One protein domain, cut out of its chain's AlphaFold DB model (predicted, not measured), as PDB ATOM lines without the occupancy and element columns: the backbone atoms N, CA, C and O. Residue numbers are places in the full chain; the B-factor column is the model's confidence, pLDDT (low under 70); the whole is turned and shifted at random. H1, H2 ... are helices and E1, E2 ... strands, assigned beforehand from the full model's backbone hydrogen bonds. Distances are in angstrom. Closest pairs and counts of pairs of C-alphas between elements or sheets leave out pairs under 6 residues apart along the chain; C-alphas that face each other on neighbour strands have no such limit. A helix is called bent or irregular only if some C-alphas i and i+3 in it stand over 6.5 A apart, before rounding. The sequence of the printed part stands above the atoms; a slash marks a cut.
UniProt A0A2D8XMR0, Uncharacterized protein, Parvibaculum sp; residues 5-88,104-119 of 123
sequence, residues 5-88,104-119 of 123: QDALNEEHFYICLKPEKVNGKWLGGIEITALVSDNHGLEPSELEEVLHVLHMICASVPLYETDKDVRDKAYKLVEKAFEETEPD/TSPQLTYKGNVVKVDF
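What this domain is: This is residues 5 to 88 and 104 to 119 of the 123 residues of an uncharacterized protein of Parvibaculum sp (UniProt A0A2D8XMR0). A long helix, H1, has the long two-stranded hairpin E1 and E2 along one side, and at its last residues a second helix, H2, turns off to make a corner with it. A small hairpin, E3 and E4, sits off H1 and comes near H2 through E3, leaving the model loosely assembled. The printed part has 100 residues, with two named helices and four named strands in the order E1, E2, H1, H2, E3, E4 along the chain; its class is mixed, helices and strands, and the strands form two antiparallel sheets, E1 - E2 and E3 - E4. The whole is loose, with a radius of gyration of the C-alphas of 16.3 A and spans of 44 by 38 by 29 A.

Where its parts are: E1, residues 14 to 22, starts at C-alpha 14 (141.486, 145.418, 117.990) and is 24.9 A long. E2, residues 25 to 35, is 25.4 A long and bends by 80 degrees at residue 28. H1, residues 44 to 66, is 33.2 A long; it is neither bent nor irregular, but only just: C-alphas 59 and 62 are 6.1 A apart. H2, residues 68 to 83, is 22.4 A long. E3 is residues 107 to 111, and E4, residues 114 to 118, ends at C-alpha 118 (152.446, 148.652, 132.316).

How they stand to each other: The hairpin E1 and E2 has N 16 and O 33 2.8 A apart, within hydrogen-bond range. The closest C-alphas of E2 and H1, Ala 34 and Leu 54, are 6.3 A apart. H1 and H2 touch only at the corner, through residues 63 to 65 and 70 to 71; their closest C-alphas, Tyr 64 and Arg 71, are 4.5 A apart. Their lines are about perpendicular, only just, at 70.4 degrees. The closest C-alphas of H2 and E3, Ala 81 and Tyr 110, are 7.4 A apart. In the hairpin E3 and E4, N 109 and O 116 are 2.8 A apart, within hydrogen-bond range. H1 is apart from E3 and E4. Every O i to N i+4 pair is within hydrogen-bond range in H2, and 16 of 19 in H1.

The domain as a whole: The C-alphas farthest apart, Asn 23 and Thr 104, are 48.9 A apart. Residues 89 to 103 are cut out, with C-alphas 88 and 104 22.9 A apart. Of the links printed whole, none is long. Confidence is under 70 at residues 5 to 7, 81 to 88 and 104 to 119.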
ATOM      1  N   GLN A   5     129.275 142.513 121.081       66.69
ATOM      2  CA  GLN A   5     128.853 143.913 121.029       66.69
ATOM      3  C   GLN A   5     129.164 144.660 122.330       66.69
ATOM      4  O   GLN A   5     129.579 145.807 122.264       66.69
ATOM      5  N   ASP A   6     129.059 144.002 123.486       68.88
ATOM      6  CA  ASP A   6     129.385 144.615 124.784       68.88
ATOM      7  C   ASP A   6     130.901 144.787 125.002       68.88
ATOM      8  O   ASP A   6     131.323 145.537 125.879       68.88
ATOM      9  N   ALA A   7     131.730 144.064 124.239       68.38
ATOM     10  CA  ALA A   7     133.193 144.135 124.298       68.38
ATOM     11  C   ALA A   7     133.798 145.108 123.268       68.38
ATOM     12  O   ALA A   7     134.987 145.441 123.352       68.38
ATOM     13  N   LEU A   8     132.998 145.538 122.286       79.12
ATOM     14  CA  LEU A   8     133.393 146.512 121.277       79.12
ATOM     15  C   LEU A   8     133.161 147.934 121.812       79.12
ATOM     16  O   LEU A   8     132.033 148.321 122.097       79.12
ATOM     17  N   ASN A   9     134.241 148.693 121.958       82.19
ATOM     18  CA  ASN A   9     134.275 150.078 122.402       82.19
ATOM     19  C   ASN A   9     135.105 150.875 121.386       82.19
ATOM     20  O   ASN A   9     136.134 150.396 120.916       82.19
ATOM     21  N   GLU A  10     134.646 152.075 121.043       83.75
ATOM     22  CA  GLU A  10     135.319 152.968 120.098       83.75
ATOM     23  C   GLU A  10     136.703 153.422 120.588       83.75
ATOM     24  O   GLU A  10     137.572 153.681 119.765       83.75
ATOM     25  N   GLU A  11     136.950 153.441 121.898       84.50
ATOM     26  CA  GLU A  11     138.252 153.793 122.487       84.50
ATOM     27  C   GLU A  11     139.267 152.634 122.459       84.50
ATOM     28  O   GLU A  11     140.441 152.805 122.789       84.50
ATOM     29  N   HIS A  12     138.836 151.422 122.100       85.38
ATOM     30  CA  HIS A  12     139.691 150.239 122.086       85.38
ATOM     31  C   HIS A  12     140.244 149.941 120.687       85.38
ATOM     32  O   HIS A  12     139.609 150.169 119.658       85.38
ATOM     33  N   PHE A  13     141.423 149.324 120.674       85.62
ATOM     34  CA  PHE A  13     142.119 148.874 119.474       85.62
ATOM     35  C   PHE A  13     142.023 147.358 119.375       85.62
ATOM     36  O   PHE A  13     142.224 146.649 120.366       85.62
ATOM     37  N   TYR A  14     141.735 146.843 118.181       85.06
ATOM     38  CA  TYR A  14     141.486 145.418 117.990       85.06
ATOM     39  C   TYR A  14     142.449 144.810 116.981       85.06
ATOM     40  O   TYR A  14     142.689 145.365 115.912       85.06
ATOM     41  N   ILE A  15     142.935 143.611 117.292       86.38
ATOM     42  CA  ILE A  15     143.571 142.732 116.313       86.38
ATOM     43  C   ILE A  15     142.549 141.680 115.907       86.38
ATOM     44  O   ILE A  15     142.102 140.874 116.723       86.38
ATOM     45  N   CYS A  16     142.182 141.679 114.631       86.69
ATOM     46  CA  CYS A  16     141.377 140.623 114.044       86.69
ATOM     47  C   CYS A  16     142.300 139.579 113.421       86.69
ATOM     48  O   CYS A  16     143.109 139.905 112.556       86.69
ATOM     49  N   LEU A  17     142.159 138.325 113.847       86.06
ATOM     50  CA  LEU A  17     142.814 137.186 113.220       86.06
ATOM     51  C   LEU A  17     141.779 136.384 112.439       86.06
ATOM     52  O   LEU A  17     140.822 135.853 113.009       86.06
ATOM     53  N   LYS A  18     141.986 136.271 111.132       86.56
ATOM     54  CA  LYS A  18     141.094 135.565 110.220       86.56
ATOM     55  C   LYS A  18     141.841 134.401 109.570       86.56
ATOM     56  O   LYS A  18     142.649 134.607 108.667       86.56
ATOM     57  N   PRO A  19     141.572 133.160 110.005       85.88
ATOM     58  CA  PRO A  19     142.175 131.983 109.399       85.88
ATOM     59  C   PRO A  19     141.693 131.809 107.958       85.88
ATOM     60  O   PRO A  19     140.486 131.828 107.694       85.88
ATOM     61  N   GLU A  20     142.616 131.552 107.038       85.06
ATOM     62  CA  GLU A  20     142.276 131.252 105.652       85.06
ATOM     63  C   GLU A  20     141.703 129.841 105.541       85.06
ATOM     64  O   GLU A  20     142.381 128.835 105.778       85.06
ATOM     65  N   LYS A  21     140.418 129.755 105.192       85.44
ATOM     66  CA  LYS A  21     139.702 128.486 105.076       85.44
ATOM     67  C   LYS A  21     139.213 128.264 103.655       85.44
ATOM     68  O   LYS A  21     138.549 129.122 103.084       85.44
ATOM     69  N   VAL A  22     139.439 127.060 103.136       85.50
ATOM     70  CA  VAL A  22     138.829 126.578 101.890       85.50
ATOM     71  C   VAL A  22     138.017 125.331 102.209       85.50
ATOM     72  O   VAL A  22     138.512 124.393 102.832       85.50
ATOM     73  N   ASN A  23     136.738 125.331 101.824       88.56
ATOM     74  CA  ASN A  23     135.787 124.251 102.125       88.56
ATOM     75  C   ASN A  23     135.729 123.885 103.623       88.56
ATOM     76  O   ASN A  23     135.671 122.713 103.993       88.56
ATOM     77  N   GLY A  24     135.802 124.895 104.496       84.25
ATOM     78  CA  GLY A  24     135.756 124.722 105.952       84.25
ATOM     79  C   GLY A  24     137.051 124.215 106.593       84.25
ATOM     80  O   GLY A  24     137.122 124.153 107.820       84.25
ATOM     81  N   LYS A  25     138.089 123.900 105.808       81.69
ATOM     82  CA  LYS A  25     139.402 123.487 106.316       81.69
ATOM     83  C   LYS A  25     140.356 124.670 106.338       81.69
ATOM     84  O   LYS A  25     140.467 125.385 105.348       81.69
ATOM     85  N   TRP A  26     141.033 124.856 107.464       83.19
ATOM     86  CA  TRP A  26     142.116 125.826 107.575       83.19
ATOM     87  C   TRP A  26     143.311 125.362 106.742       83.19
ATOM     88  O   TRP A  26     143.677 124.187 106.798       83.19
ATOM     89  N   LEU A  27     143.877 126.270 105.949       78.50
ATOM     90  CA  LEU A  27     144.994 125.981 105.048       78.50
ATOM     91  C   LEU A  27     146.360 126.398 105.608       78.50
ATOM     92  O   LEU A  27     147.360 126.280 104.908       78.50
ATOM     93  N   GLY A  28     146.410 126.884 106.849       74.25
ATOM     94  CA  GLY A  28     147.633 127.386 107.481       74.25
ATOM     95  C   GLY A  28     147.872 128.884 107.274       74.25
ATOM     96  O   GLY A  28     148.637 129.474 108.023       74.25
ATOM     97  N   GLY A  29     147.171 129.524 106.332       81.62
ATOM     98  CA  GLY A  29     147.193 130.978 106.165       81.62
ATOM     99  C   GLY A  29     146.400 131.704 107.255       81.62
ATOM    100  O   GLY A  29     145.384 131.198 107.750       81.62
ATOM    101  N   ILE A  30     146.853 132.899 107.625       85.62
ATOM    102  CA  ILE A  30     146.162 133.785 108.559       85.62
ATOM    103  C   ILE A  30     146.285 135.230 108.084       85.62
ATOM    104  O   ILE A  30     147.372 135.706 107.768       85.62
ATOM    105  N   GLU A  31     145.156 135.923 108.033       87.69
ATOM    106  CA  GLU A  31     145.087 137.363 107.805       87.69
ATOM    107  C   GLU A  31     144.994 138.043 109.176       87.69
ATOM    108  O   GLU A  31     144.141 137.680 109.991       87.69
ATOM    109  N   ILE A  32     145.894 138.991 109.447       87.31
ATOM    110  CA  ILE A  32     145.905 139.779 110.683       87.31
ATOM    111  C   ILE A  32     145.613 141.229 110.320       87.31
ATOM    112  O   ILE A  32     146.281 141.810 109.466       87.31
ATOM    113  N   THR A  33     144.600 141.809 110.955       86.44
ATOM    114  CA  THR A  33     144.155 143.178 110.685       86.44
ATOM    115  C   THR A  33     144.104 143.975 111.976       86.44
ATOM    116  O   THR A  33     143.441 143.569 112.929       86.44
ATOM    117  N   ALA A  34     144.778 145.124 111.990       84.25
ATOM    118  CA  ALA A  34     144.605 146.145 113.013       84.25
ATOM    119  C   ALA A  34     143.332 146.945 112.707       84.25
ATOM    120  O   ALA A  34     143.181 147.472 111.605       84.25
ATOM    121  N   LEU A  35     142.414 147.012 113.666       84.88
ATOM    122  CA  LEU A  35     141.170 147.764 113.569       84.88
ATOM    123  C   LEU A  35     141.187 148.873 114.616       84.88
ATOM    124  O   LEU A  35     141.376 148.614 115.807       84.88
ATOM    125  N   VAL A  36     140.963 150.096 114.145       85.38
ATOM    126  CA  VAL A  36     140.923 151.314 114.951       85.38
ATOM    127  C   VAL A  36     139.649 152.069 114.600       85.38
ATOM    128  O   VAL A  36     139.296 152.160 113.426       85.38
ATOM    129  N   SER A  37     138.941 152.558 115.615       86.56
ATOM    130  CA  SER A  37     137.777 153.429 115.427       86.56
ATOM    131  C   SER A  37     138.224 154.845 115.099       86.56
ATOM    132  O   SER A  37     139.182 155.309 115.694       86.56
ATOM    133  N   ASP A  38     137.484 155.585 114.275       83.69
ATOM    134  CA  ASP A  38     137.750 157.014 114.046       83.69
ATOM    135  C   ASP A  38     137.560 157.874 115.317       83.69
ATOM    136  O   ASP A  38     138.047 159.000 115.387       83.69
ATOM    137  N   ASN A  39     136.862 157.349 116.331       86.88
ATOM    138  CA  ASN A  39     136.583 158.020 117.605       86.88
ATOM    139  C   ASN A  39     137.415 157.443 118.769       86.88
ATOM    140  O   ASN A  39     136.929 157.301 119.887       86.88
ATOM    141  N   HIS A  40     138.668 157.072 118.496       87.00
ATOM    142  CA  HIS A  40     139.564 156.430 119.465       87.00
ATOM    143  C   HIS A  40     140.105 157.376 120.559       87.00
ATOM    144  O   HIS A  40     140.730 156.913 121.508       87.00
ATOM    145  N   GLY A  41     139.907 158.693 120.428       87.75
ATOM    146  CA  GLY A  41     140.227 159.679 121.468       87.75
ATOM    147  C   GLY A  41     141.718 159.937 121.736       87.75
ATOM    148  O   GLY A  41     142.029 160.563 122.743       87.75
ATOM    149  N   LEU A  42     142.621 159.478 120.863       89.38
ATOM    150  CA  LEU A  42     144.069 159.713 120.980       89.38
ATOM    151  C   LEU A  42     144.521 160.849 120.065       89.38
ATOM    152  O   LEU A  42     143.966 161.041 118.979       89.38
ATOM    153  N   GLU A  43     145.581 161.543 120.462       92.75
ATOM    154  CA  GLU A  43     146.277 162.477 119.580       92.75
ATOM    155  C   GLU A  43     147.057 161.722 118.482       92.75
ATOM    156  O   GLU A  43     147.413 160.550 118.653       92.75
ATOM    157  N   PRO A  44     147.377 162.360 117.339       90.31
ATOM    158  CA  PRO A  44     148.007 161.673 116.208       90.31
ATOM    159  C   PRO A  44     149.321 160.946 116.534       90.31
ATOM    160  O   PRO A  44     149.564 159.871 115.991       90.31
ATOM    161  N   SER A  45     150.157 161.502 117.417       91.19
ATOM    162  CA  SER A  45     151.420 160.866 117.825       91.19
ATOM    163  C   SER A  45     151.196 159.622 118.684       91.19
ATOM    164  O   SER A  45     151.874 158.618 118.507       91.19
ATOM    165  N   GLU A  46     150.212 159.662 119.583       89.06
ATOM    166  CA  GLU A  46     149.852 158.524 120.437       89.06
ATOM    167  C   GLU A  46     149.242 157.394 119.596       89.06
ATOM    168  O   GLU A  46     149.561 156.219 119.778       89.06
ATOM    169  N   LEU A  47     148.407 157.752 118.613       88.69
ATOM    170  CA  LEU A  47     147.870 156.803 117.644       88.69
ATOM    171  C   LEU A  47     148.989 156.112 116.852       88.69
ATOM    172  O   LEU A  47     148.928 154.898 116.645       88.69
ATOM    173  N   GLU A  48     149.998 156.861 116.407       89.31
ATOM    174  CA  GLU A  48     151.138 156.310 115.670       89.31
ATOM    175  C   GLU A  48     151.899 155.267 116.498       89.31
ATOM    176  O   GLU A  48     152.212 154.189 115.985       89.31
ATOM    177  N   GLU A  49     152.125 155.528 117.787       89.00
ATOM    178  CA  GLU A  49     152.780 154.584 118.699       89.00
ATOM    179  C   GLU A  49     151.967 153.295 118.879       89.00
ATOM    180  O   GLU A  49     152.508 152.190 118.759       89.00
ATOM    181  N   VAL A  50     150.650 153.403 119.088       88.19
ATOM    182  CA  VAL A  50     149.773 152.227 119.222       88.19
ATOM    183  C   VAL A  50     149.735 151.422 117.921       88.19
ATOM    184  O   VAL A  50     149.886 150.198 117.939       88.19
ATOM    185  N   LEU A  51     149.592 152.091 116.772       88.31
ATOM    186  CA  LEU A  51     149.645 151.439 115.463       88.31
ATOM    187  C   LEU A  51     150.993 150.752 115.233       88.31
ATOM    188  O   LEU A  51     151.027 149.657 114.671       88.31
ATOM    189  N   HIS A  52     152.098 151.348 115.682       88.81
ATOM    190  CA  HIS A  52     153.415 150.730 115.592       88.81
ATOM    191  C   HIS A  52     153.472 149.404 116.359       88.81
ATOM    192  O   HIS A  52     153.934 148.403 115.811       88.81
ATOM    193  N   VAL A  53     152.921 149.349 117.576       88.94
ATOM    194  CA  VAL A  53     152.807 148.100 118.352       88.94
ATOM    195  C   VAL A  53     151.981 147.048 117.609       88.94
ATOM    196  O   VAL A  53     152.407 145.896 117.497       88.94
ATOM    197  N   LEU A  54     150.837 147.430 117.036       88.25
ATOM    198  CA  LEU A  54     150.006 146.514 116.246       88.25
ATOM    199  C   LEU A  54     150.761 145.982 115.015       88.25
ATOM    200  O   LEU A  54     150.713 144.784 114.725       88.25
ATOM    201  N   HIS A  55     151.517 146.837 114.323       87.19
ATOM    202  CA  HIS A  55     152.362 146.425 113.203       87.19
ATOM    203  C   HIS A  55     153.499 145.493 113.631       87.19
ATOM    204  O   HIS A  55     153.780 144.535 112.911       87.19
ATOM    205  N   MET A  56     154.120 145.711 114.796       89.50
ATOM    206  CA  MET A  56     155.132 144.796 115.339       89.50
ATOM    207  C   MET A  56     154.549 143.403 115.598       89.50
ATOM    208  O   MET A  56     155.182 142.402 115.264       89.50
ATOM    209  N   ILE A  57     153.319 143.320 116.117       89.31
ATOM    210  CA  ILE A  57     152.624 142.039 116.305       89.31
ATOM    211  C   ILE A  57     152.426 141.341 114.954       89.31
ATOM    212  O   ILE A  57     152.778 140.170 114.814       89.31
ATOM    213  N   CYS A  58     151.947 142.057 113.935       85.88
ATOM    214  CA  CYS A  58     151.809 141.512 112.581       85.88
ATOM    215  C   CYS A  58     153.157 141.050 111.996       85.88
ATOM    216  O   CYS A  58     153.238 139.976 111.401       85.88
ATOM    217  N   ALA A  59     154.222 141.831 112.191       87.44
ATOM    218  CA  ALA A  59     155.569 141.531 111.704       87.44
ATOM    219  C   ALA A  59     156.240 140.368 112.454       87.44
ATOM    220  O   ALA A  59     157.130 139.719 111.907       87.44
ATOM    221  N   SER A  60     155.802 140.063 113.678       90.19
ATOM    222  CA  SER A  60     156.333 138.934 114.447       90.19
ATOM    223  C   SER A  60     156.008 137.578 113.812       90.19
ATOM    224  O   SER A  60     156.816 136.659 113.881       90.19
ATOM    225  N   VAL A  61     154.875 137.452 113.113       88.44
ATOM    226  CA  VAL A  61     154.455 136.190 112.483       88.44
ATOM    227  C   VAL A  61     155.460 135.676 111.446       88.44
ATOM    228  O   VAL A  61     155.933 134.550 111.606       88.44
ATOM    229  N   PRO A  62     155.855 136.447 110.412       87.94
ATOM    230  CA  PRO A  62     156.883 135.985 109.484       87.94
ATOM    231  C   PRO A  62     158.239 135.776 110.169       87.94
ATOM    232  O   PRO A  62     159.002 134.918 109.729       87.94
ATOM    233  N   LEU A  63     158.543 136.501 111.251       90.25
ATOM    234  CA  LEU A  63     159.759 136.264 112.032       90.25
ATOM    235  C   LEU A  63     159.740 134.874 112.685       90.25
ATOM    236  O   LEU A  63     160.717 134.143 112.576       90.25
ATOM    237  N   TYR A  64     158.619 134.461 113.278       91.06
ATOM    238  CA  TYR A  64     158.470 133.121 113.858       91.06
ATOM    239  C   TYR A  64     158.516 131.994 112.816       91.06
ATOM    240  O   TYR A  64     158.949 130.879 113.112       91.06
ATOM    241  N   GLU A  65     158.066 132.260 111.591       85.94
ATOM    242  CA  GLU A  65     158.131 131.278 110.504       85.94
ATOM    243  C   GLU A  65     159.546 131.129 109.932       85.94
ATOM    244  O   GLU A  65     159.945 130.036 109.525       85.94
ATOM    245  N   THR A  66     160.316 132.219 109.909       93.00
ATOM    246  CA  THR A  66     161.655 132.252 109.307       93.00
ATOM    247  C   THR A  66     162.775 131.934 110.296       93.00
ATOM    248  O   THR A  66     163.792 131.372 109.887       93.00
ATOM    249  N   ASP A  67     162.582 132.223 111.585       94.31
ATOM    250  CA  ASP A  67     163.561 132.007 112.647       94.31
ATOM    251  C   ASP A  67     162.997 131.086 113.740       94.31
ATOM    252  O   ASP A  67     162.142 131.450 114.556       94.31
ATOM    253  N   LYS A  68     163.517 129.854 113.760       92.94
ATOM    254  CA  LYS A  68     163.120 128.833 114.728       92.94
ATOM    255  C   LYS A  68     163.486 129.215 116.162       92.94
ATOM    256  O   LYS A  68     162.699 128.930 117.057       92.94
ATOM    257  N   ASP A  69     164.637 129.835 116.393       93.69
ATOM    258  CA  ASP A  69     165.093 130.137 117.750       93.69
ATOM    259  C   ASP A  69     164.216 131.224 118.373       93.69
ATOM    260  O   ASP A  69     163.837 131.130 119.544       93.69
ATOM    261  N   VAL A  70     163.835 132.228 117.580       91.12
ATOM    262  CA  VAL A  70     162.887 133.266 118.010       91.12
ATOM    263  C   VAL A  70     161.518 132.657 118.305       91.12
ATOM    264  O   VAL A  70     160.942 132.931 119.361       91.12
ATOM    265  N   ARG A  71     161.009 131.785 117.427       90.06
ATOM    266  CA  ARG A  71     159.736 131.085 117.659       90.06
ATOM    267  C   ARG A  71     159.771 130.232 118.921       90.06
ATOM    268  O   ARG A  71     158.840 130.293 119.718       90.06
ATOM    269  N   ASP A  72     160.827 129.452 119.118       91.56
ATOM    270  CA  ASP A  72     160.947 128.545 120.259       91.56
ATOM    271  C   ASP A  72     161.057 129.340 121.579       91.56
ATOM    272  O   ASP A  72     160.520 128.917 122.604       91.56
ATOM    273  N   LYS A  73     161.687 130.526 121.566       90.00
ATOM    274  CA  LYS A  73     161.671 131.465 122.703       90.00
ATOM    275  C   LYS A  73     160.265 132.004 122.980       90.00
ATOM    276  O   LYS A  73     159.820 131.944 124.123       90.00
ATOM    277  N   ALA A  74     159.560 132.489 121.957       85.75
ATOM    278  CA  ALA A  74     158.193 132.992 122.098       85.75
ATOM    279  C   ALA A  74     157.234 131.905 122.614       85.75
ATOM    280  O   ALA A  74     156.436 132.154 123.513       85.75
ATOM    281  N   TYR A  75     157.368 130.679 122.108       84.50
ATOM    282  CA  TYR A  75     156.588 129.524 122.545       84.50
ATOM    283  C   TYR A  75     156.793 129.216 124.037       84.50
ATOM    284  O   TYR A  75     155.818 129.071 124.769       84.50
ATOM    285  N   LYS A  76     158.042 129.215 124.519       85.62
ATOM    286  CA  LYS A  76     158.347 129.016 125.947       85.62
ATOM    287  C   LYS A  76     157.768 130.107 126.844       85.62
ATOM    288  O   LYS A  76     157.336 129.804 127.950       85.62
ATOM    289  N   LEU A  77     157.771 131.365 126.393       80.19
ATOM    290  CA  LEU A  77     157.147 132.463 127.140       80.19
ATOM    291  C   LEU A  77     155.643 132.223 127.310       80.19
ATOM    292  O   LEU A  77     155.099 132.449 128.385       80.19
ATOM    293  N   VAL A  78     154.988 131.726 126.260       76.94
ATOM    294  CA  VAL A  78     153.567 131.376 126.299       76.94
ATOM    295  C   VAL A  78     153.311 130.190 127.234       76.94
ATOM    296  O   VAL A  78     152.397 130.272 128.047       76.94
ATOM    297  N   GLU A  79     154.108 129.115 127.167       78.31
ATOM    298  CA  GLU A  79     153.971 127.960 128.075       78.31
ATOM    299  C   GLU A  79     154.093 128.369 129.546       78.31
ATOM    300  O   GLU A  79     153.196 128.069 130.332       78.31
ATOM    301  N   LYS A  80     155.134 129.134 129.897       73.62
ATOM    302  CA  LYS A  80     155.329 129.633 131.266       73.62
ATOM    303  C   LYS A  80     154.158 130.484 131.750       73.62
ATOM    304  O   LYS A  80     153.666 130.271 132.849       73.62
ATOM    305  N   ALA A  81     153.657 131.391 130.908       66.50
ATOM    306  CA  ALA A  81     152.512 132.228 131.264       66.50
ATOM    307  C   ALA A  81     151.241 131.408 131.564       66.50
ATOM    308  O   ALA A  81     150.422 131.831 132.378       66.50
ATOM    309  N   PHE A  82     151.067 130.242 130.930       62.31
ATOM    310  CA  PHE A  82     149.962 129.329 131.233       62.31
ATOM    311  C   PHE A  82     150.213 128.468 132.482       62.31
ATOM    312  O   PHE A  82     149.260 128.158 133.198       62.31
ATOM    313  N   GLU A  83     151.463 128.105 132.770       63.62
ATOM    314  CA  GLU A  83     151.848 127.384 133.994       63.62
ATOM    315  C   GLU A  83     151.717 128.269 135.249       63.62
ATOM    316  O   GLU A  83     151.239 127.813 136.285       63.62
ATOM    317  N   GLU A  84     152.048 129.556 135.135       54.59
ATOM    318  CA  GLU A  84     152.000 130.558 136.213       54.59
ATOM    319  C   GLU A  84     150.592 131.129 136.471       54.59
ATOM    320  O   GLU A  84     150.396 131.929 137.379       54.59
ATOM    321  N   THR A  85     149.563 130.710 135.724       48.88
ATOM    322  CA  THR A  85     148.163 131.051 136.054       48.88
ATOM    323  C   THR A  85     147.598 130.297 137.275       48.88
ATOM    324  O   THR A  85     146.420 130.467 137.604       48.88
ATOM    325  N   GLU A  86     148.417 129.500 137.975       43.03
ATOM    326  CA  GLU A  86     148.169 129.059 139.357       43.03
ATOM    327  C   GLU A  86     148.648 130.125 140.378       43.03
ATOM    328  O   GLU A  86     149.555 130.892 140.078       43.03
ATOM    329  N   PRO A  87     148.032 130.245 141.574       41.28
ATOM    330  CA  PRO A  87     147.779 131.526 142.263       41.28
ATOM    331  C   PRO A  87     148.953 132.400 142.750       41.28
ATOM    332  O   PRO A  87     148.667 133.441 143.336       41.28
ATOM    333  N   ASP A  88     150.217 132.045 142.525       42.59
ATOM    334  CA  ASP A  88     151.382 132.703 143.142       42.59
ATOM    335  C   ASP A  88     152.495 133.038 142.117       42.59
ATOM    336  O   ASP A  88     153.642 132.619 142.268       42.59
ATOM    337  N   THR A 104     162.956 150.651 134.807       43.34
ATOM    338  CA  THR A 104     161.856 150.794 133.842       43.34
ATOM    339  C   THR A 104     161.581 149.495 133.085       43.34
ATOM    340  O   THR A 104     161.335 149.511 131.879       43.34
ATOM    341  N   SER A 105     161.653 148.350 133.762       47.91
ATOM    342  CA  SER A 105     161.208 147.088 133.164       47.91
ATOM    343  C   SER A 105     159.674 147.048 133.135       47.91
ATOM    344  O   SER A 105     159.051 147.194 134.193       47.91
ATOM    345  N   PRO A 106     159.044 146.865 131.956       51.16
ATOM    346  CA  PRO A 106     157.591 146.847 131.836       51.16
ATOM    347  C   PRO A 106     156.989 145.710 132.665       51.16
ATOM    348  O   PRO A 106     157.401 144.557 132.554       51.16
ATOM    349  N   GLN A 107     155.999 146.034 133.492       54.16
ATOM    350  CA  GLN A 107     155.295 145.078 134.339       54.16
ATOM    351  C   GLN A 107     154.186 144.402 133.534       54.16
ATOM    352  O   GLN A 107     153.298 145.060 132.989       54.16
ATOM    353  N   LEU A 108     154.227 143.075 133.462       54.19
ATOM    354  CA  LEU A 108     153.247 142.265 132.746       54.19
ATOM    355  C   LEU A 108     152.275 141.629 133.742       54.19
ATOM    356  O   LEU A 108     152.686 140.983 134.700       54.19
ATOM    357  N   THR A 109     150.972 141.797 133.521       61.28
ATOM    358  CA  THR A 109     149.921 141.095 134.273       61.28
ATOM    359  C   THR A 109     149.096 140.237 133.326       61.28
ATOM    360  O   THR A 109     148.517 140.749 132.364       61.28
ATOM    361  N   TYR A 110     148.990 138.944 133.625       52.53
ATOM    362  CA  TYR A 110     148.200 137.995 132.848       52.53
ATOM    363  C   TYR A 110     146.831 137.753 133.486       52.53
ATOM    364  O   TYR A 110     146.709 137.488 134.679       52.53
ATOM    365  N   LYS A 111     145.771 137.822 132.674       55.66
ATOM    366  CA  LYS A 111     144.418 137.394 133.048       55.66
ATOM    367  C   LYS A 111     143.822 136.563 131.915       55.66
ATOM    368  O   LYS A 111     143.132 137.086 131.039       55.66
ATOM    369  N   GLY A 112     144.101 135.260 131.922       59.28
ATOM    370  CA  GLY A 112     143.740 134.369 130.817       59.28
ATOM    371  C   GLY A 112     144.471 134.775 129.534       59.28
ATOM    372  O   GLY A 112     145.691 134.824 129.512       59.28
ATOM    373  N   ASN A 113     143.732 135.114 128.475       49.78
ATOM    374  CA  ASN A 113     144.290 135.579 127.197       49.78
ATOM    375  C   ASN A 113     144.536 137.101 127.131       49.78
ATOM    376  O   ASN A 113     144.795 137.630 126.051       49.78
ATOM    377  N   VAL A 114     144.393 137.813 128.252       50.47
ATOM    378  CA  VAL A 114     144.655 139.252 128.342       50.47
ATOM    379  C   VAL A 114     146.022 139.463 128.977       50.47
ATOM    380  O   VAL A 114     146.235 139.064 130.121       50.47
ATOM    381  N   VAL A 115     146.916 140.124 128.246       59.41
ATOM    382  CA  VAL A 115     148.197 140.611 128.763       59.41
ATOM    383  C   VAL A 115     148.063 142.110 128.962       59.41
ATOM    384  O   VAL A 115     147.837 142.845 128.000       59.41
ATOM    385  N   LYS A 116     148.170 142.572 130.205       57.91
ATOM    386  CA  LYS A 116     148.309 143.996 130.501       57.91
ATOM    387  C   LYS A 116     149.792 144.300 130.642       57.91
ATOM    388  O   LYS A 116     150.451 143.686 131.474       57.91
ATOM    389  N   VAL A 117     150.287 145.234 129.841       58.00
ATOM    390  CA  VAL A 117     151.651 145.758 129.946       58.00
ATOM    391  C   VAL A 117     151.572 147.141 130.576       58.00
ATOM    392  O   VAL A 117     150.847 147.997 130.073       58.00
ATOM    393  N   ASP A 118     152.271 147.347 131.684       61.03
ATOM    394  CA  ASP A 118     152.446 148.652 132.316       61.03
ATOM    395  C   ASP A 118     153.908 149.072 132.160       61.03
ATOM    396  O   ASP A 118     154.813 148.389 132.634       61.03
ATOM    397  N   PHE A 119     154.148 150.171 131.453       56.44
ATOM    398  CA  PHE A 119     155.500 150.655 131.175       56.44
ATOM    399  C   PHE A 119     156.077 151.524 132.302       56.44
ATOM    400  O   PHE A 119     157.236 151.919 132.204       56.44
TER     401      PHE A 119